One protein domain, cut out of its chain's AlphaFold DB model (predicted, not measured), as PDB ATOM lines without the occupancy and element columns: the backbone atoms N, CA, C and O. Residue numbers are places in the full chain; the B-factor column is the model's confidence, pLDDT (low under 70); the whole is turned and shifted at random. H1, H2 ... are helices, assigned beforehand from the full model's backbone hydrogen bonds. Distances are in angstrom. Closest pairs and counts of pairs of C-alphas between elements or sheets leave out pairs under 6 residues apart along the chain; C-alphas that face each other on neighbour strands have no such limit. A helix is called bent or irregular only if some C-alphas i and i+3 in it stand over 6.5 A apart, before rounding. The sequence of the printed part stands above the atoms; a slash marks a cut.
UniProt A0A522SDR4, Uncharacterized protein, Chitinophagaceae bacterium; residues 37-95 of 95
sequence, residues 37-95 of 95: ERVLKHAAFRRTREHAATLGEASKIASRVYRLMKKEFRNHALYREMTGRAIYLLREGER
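Overview. This is residues 37 to 95 of the 95 residues of an uncharacterized protein of Chitinophagaceae bacterium (UniProt A0A522SDR4). Two long helices, H2 and H3, cross steeply as a lopsided X, with the loop of residues 67 to 75 joining them and the short helix H1 making a corner at the beginning of H2. H2 gives the length of the shape, and residues 68 to 73 of the loop stick out beyond the crossing, while residues 42 to 47 stand free near the corner with H1. The printed part has 59 residues with three named helices, H1, H2 and H3 in that order along the chain, and no named strand; the class is all helix. The whole is loose, with a radius of gyration of the C-alphas of 14.1 A, and flat, spanning 44 by 28 by 15 A.

Arrangement. H1, residues 37 to 41, and H2, residues 43 to 66, touch only at the corner by their tight link of one residue. Their closest C-alphas are those of Val 39 and Phe 45, 5.5 A apart, and H2 touches H1 with residues 45 to 49 alone. H2 touches H3, residues 76 to 93, with 19 pairs of C-alphas within 8 A. The closest C-alphas of these two are those of Ala 58 and Ala 86, 4.9 A apart. Their lines stand at a steep tilt of 62 degrees, and they run opposite ways, with 10.2 A from centre to centre. H1 and H3 are apart. In H1 and H3 every pair of O i and N i+4 is within hydrogen-bond range, and in H2 18 of 20 are.

Along the chain. H1 begins with C-alpha 37 at (66.075, 139.470, 99.321) and runs to Lys 41. H2 begins with C-alpha 43 at (71.125, 144.016, 90.172) and measures 34.9 A from its first to its last C-alpha, that of Tyr 66. H2 is irregular: C-alphas 44 and 47 are 7.6 A apart, against about 5 A in a regular helix. H3 runs from His 76 to Gly 93, 25.9 A from first to last C-alpha, and ends with C-alpha 93 at (89.154, 127.822, 82.543).

Size, cuts and confidence. The two C-alphas farthest apart, those of Ala 43 and Glu 72, are 44.6 A apart. Without the residues that stand free, 42 to 47 and 68 to 73, the body has 47 residues and spans 37 by 27 by 15 A. The printed part has no cut and ends at Arg 95, the chain's last residue. The link from H2 to H3, nine residues, is short but not tight, and no link is long. The mean pLDDT of the printed part is 94.5, and residues 94 to 95 are under 70.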
ATOM      1  N   GLU A  37      66.744 139.313 100.611       95.56
ATOM      2  CA  GLU A  37      66.075 139.470  99.321       95.56
ATOM      3  C   GLU A  37      66.812 140.445  98.400       95.56
ATOM      4  O   GLU A  37      67.045 140.124  97.234       95.56
ATOM      5  N   ARG A  38      67.258 141.591  98.929       95.44
ATOM      6  CA  ARG A  38      68.008 142.578  98.148       95.44
ATOM      7  C   ARG A  38      69.318 141.994  97.628       95.44
ATOM      8  O   ARG A  38      69.613 142.147  96.449       95.44
ATOM      9  N   VAL A  39      70.072 141.279  98.460       96.75
ATOM     10  CA  VAL A  39      71.317 140.619  98.023       96.75
ATOM     11  C   VAL A  39      71.042 139.562  96.948       96.75
ATOM     12  O   VAL A  39      71.789 139.461  95.976       96.75
ATOM     13  N   LEU A  40      69.958 138.796  97.089       96.81
ATOM     14  CA  LEU A  40      69.636 137.702  96.174       96.81
ATOM     15  C   LEU A  40      69.078 138.160  94.824       96.81
ATOM     16  O   LEU A  40      69.379 137.535  93.813       96.81
ATOM     17  N   LYS A  41      68.286 139.234  94.794       96.00
ATOM     18  CA  LYS A  41      67.540 139.633  93.590       96.00
ATOM     19  C   LYS A  41      68.063 140.908  92.936       96.00
ATOM     20  O   LYS A  41      68.049 141.021  91.717       96.00
ATOM     21  N   HIS A  42      68.549 141.874  93.713       97.25
ATOM     22  CA  HIS A  42      68.853 143.202  93.180       97.25
ATOM     23  C   HIS A  42      70.103 143.193  92.281       97.25
ATOM     24  O   HIS A  42      71.099 142.521  92.582       97.25
ATOM     25  N   ALA A  43      70.072 143.972  91.193       96.88
ATOM     26  CA  ALA A  43      71.125 144.016  90.172       96.88
ATOM     27  C   ALA A  43      72.485 144.472  90.727       96.88
ATOM     28  O   ALA A  43      73.513 143.890  90.393       96.88
ATOM     29  N   ALA A  44      72.485 145.432  91.658       96.50
ATOM     30  CA  ALA A  44      73.701 145.904  92.334       96.50
ATOM     31  C   ALA A  44      74.522 144.790  93.025       96.50
ATOM     32  O   ALA A  44      75.720 144.954  93.222       96.50
ATOM     33  N   PHE A  45      73.903 143.652  93.367       96.94
ATOM     34  CA  PHE A  45      74.575 142.509  94.000       96.94
ATOM     35  C   PHE A  45      74.880 141.367  93.027       96.94
ATOM     36  O   PHE A  45      75.295 140.294  93.461       96.94
ATOM     37  N   ARG A  46      74.698 141.565  91.714       97.75
ATOM     38  CA  ARG A  46      74.959 140.533  90.702       97.75
ATOM     39  C   ARG A  46      76.375 139.962  90.829       97.75
ATOM     40  O   ARG A  46      76.517 138.763  91.042       97.75
ATOM     41  N   ARG A  47      77.397 140.824  90.826       96.94
ATOM     42  CA  ARG A  47      78.806 140.407  90.970       96.94
ATOM     43  C   ARG A  47      79.088 139.718  92.302       96.94
ATOM     44  O   ARG A  47      79.859 138.770  92.361       96.94
ATOM     45  N   THR A  48      78.439 140.158  93.383       97.00
ATOM     46  CA  THR A  48      78.543 139.492  94.689       97.00
ATOM     47  C   THR A  48      78.052 138.050  94.614       97.00
ATOM     48  O   THR A  48      78.701 137.163  95.161       97.00
ATOM     49  N   ARG A  49      76.932 137.801  93.922       97.62
ATOM     50  CA  ARG A  49      76.392 136.448  93.738       97.62
ATOM     51  C   ARG A  49      77.272 135.592  92.834       97.62
ATOM     52  O   ARG A  49      77.509 134.443  93.177       97.62
ATOM     53  N   GLU A  50      77.788 136.159  91.745       96.19
ATOM     54  CA  GLU A  50      78.739 135.480  90.851       96.19
ATOM     55  C   GLU A  50      79.988 135.036  91.628       96.19
ATOM     56  O   GLU A  50      80.321 133.856  91.655       96.19
ATOM     57  N   HIS A  51      80.617 135.942  92.383       95.94
ATOM     58  CA  HIS A  51      81.776 135.597  93.212       95.94
ATOM     59  C   HIS A  51      81.453 134.580  94.314       95.94
ATOM     60  O   HIS A  51      82.287 133.728  94.619       95.94
ATOM     61  N   ALA A  52      80.261 134.652  94.913       96.81
ATOM     62  CA  ALA A  52      79.820 133.673  95.901       96.81
ATOM     63  C   ALA A  52      79.625 132.277  95.285       96.81
ATOM     64  O   ALA A  52      79.975 131.288  95.930       96.81
ATOM     65  N   ALA A  53      79.115 132.191  94.052       96.31
ATOM     66  CA  ALA A  53      78.996 130.936  93.316       96.31
ATOM     67  C   ALA A  53      80.382 130.327  93.047       96.31
ATOM     68  O   ALA A  53      80.631 129.200  93.479       96.31
ATOM     69  N   THR A  54      81.316 131.109  92.489       97.00
ATOM     70  CA  THR A  54      82.704 130.666  92.256       97.00
ATOM     71  C   THR A  54      83.377 130.201  93.550       97.00
ATOM     72  O   THR A  54      84.012 129.150  93.587       97.00
ATOM     73  N   LEU A  55      83.229 130.955  94.647       97.69
ATOM     74  CA  LEU A  55      83.776 130.561  95.949       97.69
ATOM     75  C   LEU A  55      83.166 129.239  96.439       97.69
ATOM     76  O   LEU A  55      83.881 128.402  96.994       97.69
ATOM     77  N   GLY A  56      81.859 129.048  96.249       97.75
ATOM     78  CA  GLY A  56      81.160 127.824  96.627       97.75
ATOM     79  C   GLY A  56      81.676 126.600  95.872       97.75
ATOM     80  O   GLY A  56      81.894 125.551  96.478       97.75
ATOM     81  N   GLU A  57      81.923 126.734  94.572       97.56
ATOM     82  CA  GLU A  57      82.501 125.677  93.737       97.56
ATOM     83  C   GLU A  57      83.954 125.384  94.108       97.56
ATOM     84  O   GLU A  57      84.293 124.240  94.421       97.56
ATOM     85  N   ALA A  58      84.787 126.422  94.204       97.88
ATOM     86  CA  ALA A  58      86.181 126.302  94.618       97.88
ATOM     87  C   ALA A  58      86.329 125.609  95.981       97.88
ATOM     88  O   ALA A  58      87.180 124.736  96.156       97.88
ATOM     89  N   SER A  59      85.462 125.945  96.942       97.94
ATOM     90  CA  SER A  59      85.458 125.333  98.277       97.94
ATOM     91  C   SER A  59      85.149 123.835  98.220       97.94
ATOM     92  O   SER A  59      85.767 123.046  98.934       97.94
ATOM     93  N   LYS A  60      84.214 123.409  97.356       98.19
ATOM     94  CA  LYS A  60      83.890 121.984  97.170       98.19
ATOM     95  C   LYS A  60      85.077 121.222  96.578       98.19
ATOM     96  O   LYS A  60      85.418 120.155  97.095       98.19
ATOM     97  N   ILE A  61      85.726 121.787  95.557       97.00
ATOM     98  CA  ILE A  61      86.928 121.217  94.930       97.00
ATOM     99  C   ILE A  61      88.041 121.066  95.974       97.00
ATOM    100  O   ILE A  61      88.536 119.959  96.203       97.00
ATOM    101  N   ALA A  62      88.368 122.150  96.681       97.31
ATOM    102  CA  ALA A  62      89.387 122.145  97.724       97.31
ATOM    103  C   ALA A  62      89.061 121.140  98.836       97.31
ATOM    104  O   ALA A  62      89.940 120.394  99.265       97.31
ATOM    105  N   SER A  63      87.798 121.052  99.269       97.62
ATOM    106  CA  SER A  63      87.368 120.109 100.308       97.62
ATOM    107  C   SER A  63      87.582 118.656  99.892       97.62
ATOM    108  O   SER A  63      88.012 117.840 100.712       97.62
ATOM    109  N   ARG A  64      87.327 118.315  98.621       97.25
ATOM    110  CA  ARG A  64      87.535 116.952  98.122       97.25
ATOM    111  C   ARG A  64      89.003 116.552  98.206       97.25
ATOM    112  O   ARG A  64      89.287 115.484  98.738       97.25
ATOM    113  N   VAL A  65      89.910 117.419  97.759       95.25
ATOM    114  CA  VAL A  65      91.359 117.170  97.813       95.25
ATOM    115  C   VAL A  65      91.859 117.159  99.261       95.25
ATOM    116  O   VAL A  65      92.550 116.232  99.672       95.25
ATOM    117  N   TYR A  66      91.433 118.122 100.080       96.69
ATOM    118  CA  TYR A  66      91.821 118.231 101.489       96.69
ATOM    119  C   TYR A  66      91.471 116.972 102.297       96.69
ATOM    120  O   TYR A  66      92.236 116.526 103.153       96.69
ATOM    121  N   ARG A  67      90.326 116.344 101.996       96.00
ATOM    122  CA  ARG A  67      89.886 115.093 102.635       96.00
ATOM    123  C   ARG A  67      90.720 113.868 102.250       96.00
ATOM    124  O   ARG A  67      90.644 112.882 102.978       96.00
ATOM    125  N   LEU A  68      91.498 113.918 101.168       95.81
ATOM    126  CA  LEU A  68      92.407 112.840 100.762       95.81
ATOM    127  C   LEU A  68      93.774 112.930 101.458       95.81
ATOM    128  O   LEU A  68      94.484 111.935 101.548       95.81
ATOM    129  N   MET A  69      94.141 114.097 101.992       93.88
ATOM    130  CA  MET A  69      95.446 114.309 102.630       93.88
ATOM    131  C   MET A  69      95.546 113.608 103.989       93.88
ATOM    132  O   MET A  69      94.539 113.452 104.685       93.88
ATOM    133  N   LYS A  70      96.752 113.242 104.435       95.44
ATOM    134  CA  LYS A  70      96.956 112.733 105.804       95.44
ATOM    135  C   LYS A  70      96.588 113.799 106.839       95.44
ATOM    136  O   LYS A  70      96.795 114.988 106.604       95.44
ATOM    137  N   LYS A  71      96.043 113.379 107.986       92.88
ATOM    138  CA  LYS A  71      95.571 114.295 109.043       92.88
ATOM    139  C   LYS A  71      96.671 115.230 109.558       92.88
ATOM    140  O   LYS A  71      96.367 116.379 109.838       92.88
ATOM    141  N   GLU A  72      97.918 114.770 109.611       93.88
ATOM    142  CA  GLU A  72      99.086 115.566 110.027       93.88
ATOM    143  C   GLU A  72      99.321 116.825 109.174       93.88
ATOM    144  O   GLU A  72      99.780 117.840 109.686       93.88
ATOM    145  N   PHE A  73      98.930 116.800 107.895       90.75
ATOM    146  CA  PHE A  73      99.057 117.947 106.990       90.75
ATOM    147  C   PHE A  73      97.795 118.813 106.933       90.75
ATOM    148  O   PHE A  73      97.788 119.877 106.315       90.75
ATOM    149  N   ARG A  74      96.696 118.376 107.559       94.06
ATOM    150  CA  ARG A  74      95.421 119.092 107.517       94.06
ATOM    151  C   ARG A  74      95.429 120.228 108.525       94.06
ATOM    152  O   ARG A  74      95.293 120.019 109.724       94.06
ATOM    153  N   ASN A  75      95.485 121.454 108.021       95.69
ATOM    154  CA  ASN A  75      95.202 122.647 108.810       95.69
ATOM    155  C   ASN A  75      94.293 123.613 108.033       95.69
ATOM    156  O   ASN A  75      94.070 123.451 106.831       95.69
ATOM    157  N   HIS A  76      93.718 124.591 108.731       94.75
ATOM    158  CA  HIS A  76      92.766 125.527 108.132       94.75
ATOM    159  C   HIS A  76      93.425 126.497 107.134       94.75
ATOM    160  O   HIS A  76      92.778 126.921 106.177       94.75
ATOM    161  N   ALA A  77      94.708 126.833 107.318       96.62
ATOM    162  CA  ALA A  77      95.438 127.710 106.403       96.62
ATOM    163  C   ALA A  77      95.612 127.056 105.026       96.62
ATOM    164  O   ALA A  77      95.278 127.668 104.014       96.62
ATOM    165  N   LEU A  78      96.000 125.778 105.002       96.19
ATOM    166  CA  LEU A  78      96.122 124.986 103.784       96.19
ATOM    167  C   LEU A  78      94.786 124.887 103.040       96.19
ATOM    168  O   LEU A  78      94.729 125.113 101.837       96.19
ATOM    169  N   TYR A  79      93.683 124.619 103.749       97.50
ATOM    170  CA  TYR A  79      92.357 124.582 103.125       97.50
ATOM    171  C   TYR A  79      91.986 125.917 102.448       97.50
ATOM    172  O   TYR A  79      91.462 125.929 101.330       97.50
ATOM    173  N   ARG A  80      92.288 127.051 103.097       97.75
ATOM    174  CA  ARG A  80      92.064 128.390 102.526       97.75
ATOM    175  C   ARG A  80      92.934 128.641 101.300       97.75
ATOM    176  O   ARG A  80      92.432 129.189 100.322       97.75
ATOM    177  N   GLU A  81      94.196 128.228 101.337       97.38
ATOM    178  CA  GLU A  81      95.110 128.346 100.201       97.38
ATOM    179  C   GLU A  81      94.613 127.527  99.003       97.38
ATOM    180  O   GLU A  81      94.490 128.056  97.900       97.38
ATOM    181  N   MET A  82      94.238 126.265  99.228       97.50
ATOM    182  CA  MET A  82      93.680 125.390  98.194       97.50
ATOM    183  C   MET A  82      92.401 125.969  97.586       97.50
ATOM    184  O   MET A  82      92.236 125.956  96.369       97.50
ATOM    185  N   THR A  83      91.515 126.518  98.421       98.12
ATOM    186  CA  THR A  83      90.298 127.199  97.957       98.12
ATOM    187  C   THR A  83      90.651 128.417  97.102       98.12
ATOM    188  O   THR A  83      90.074 128.601  96.036       98.12
ATOM    189  N   GLY A  84      91.633 129.223  97.520       97.19
ATOM    190  CA  GLY A  84      92.118 130.371  96.752       97.19
ATOM    191  C   GLY A  84      92.667 129.973  95.382       97.19
ATOM    192  O   GLY A  84      92.269 130.554  94.377       97.19
ATOM    193  N   ARG A  85      93.516 128.939  95.323       96.88
ATOM    194  CA  ARG A  85      94.034 128.399  94.055       96.88
ATOM    195  C   ARG A  85      92.909 127.884  93.155       96.88
ATOM    196  O   ARG A  85      92.901 128.190  91.969       96.88
ATOM    197  N   ALA A  86      91.931 127.173  93.715       97.06
ATOM    198  CA  ALA A  86      90.777 126.696  92.957       97.06
ATOM    199  C   ALA A  86      89.944 127.848  92.361       97.06
ATOM    200  O   ALA A  86      89.487 127.728  91.231       97.06
ATOM    201  N   ILE A  87      89.800 128.984  93.059       97.31
ATOM    202  CA  ILE A  87      89.147 130.183  92.494       97.31
ATOM    203  C   ILE A  87      89.902 130.694  91.261       97.31
ATOM    204  O   ILE A  87      89.260 131.039  90.271       97.31
ATOM    205  N   TYR A  88      91.235 130.778  91.317       95.69
ATOM    206  CA  TYR A  88      92.036 131.234  90.175       95.69
ATOM    207  C   TYR A  88      91.891 130.291  88.979       95.69
ATOM    208  O   TYR A  88      91.585 130.756  87.888       95.69
ATOM    209  N   LEU A  89      92.003 128.981  89.206       94.50
ATOM    210  CA  LEU A  89      91.885 127.974  88.148       94.50
ATOM    211  C   LEU A  89      90.501 127.966  87.489       94.50
ATOM    212  O   LEU A  89      90.410 127.872  86.269       94.50
ATOM    213  N   LEU A  90      89.423 128.107  88.271       94.25
ATOM    214  CA  LEU A  90      88.067 128.213  87.717       94.25
ATOM    215  C   LEU A  90      87.932 129.435  86.799       94.25
ATOM    216  O   LEU A  90      87.369 129.328  85.720       94.25
ATOM    217  N   ARG A  91      88.513 130.578  87.182       90.81
ATOM    218  CA  ARG A  91      88.482 131.801  86.362       90.81
ATOM    219  C   ARG A  91      89.332 131.713  85.097       90.81
ATOM    220  O   ARG A  91      89.026 132.395  84.125       90.81
ATOM    221  N   GLU A  92      90.420 130.950  85.124       88.62
ATOM    222  CA  GLU A  92      91.268 130.727  83.948       88.62
ATOM    223  C   GLU A  92      90.609 129.782  82.942       88.62
ATOM    224  O   GLU A  92      90.700 130.037  81.748       88.62
ATOM    225  N   GLY A  93      89.901 128.746  83.408       76.56
ATOM    226  CA  GLY A  93      89.154 127.822  82.543       76.56
ATOM    227  C   GLY A  93      87.842 128.381  81.973       76.56
ATOM    228  O   GLY A  93      87.245 127.752  81.106       76.56
ATOM    229  N   GLU A  94      87.381 129.536  82.458       62.41
ATOM    230  CA  GLU A  94      86.221 130.274  81.932       62.41
ATOM    231  C   GLU A  94      86.570 131.200  80.741       62.41
ATOM    232  O   GLU A  94      85.674 131.861  80.209       62.41
ATOM    233  N   ARG A  95      87.849 131.287  80.340       50.44
ATOM    234  CA  ARG A  95      88.337 132.064  79.183       50.44
ATOM    235  C   ARG A  95      88.556 131.186  77.960       50.44
ATOM    236  O   ARG A  95      88.319 131.717  76.853       50.44
TER     237      ARG A  95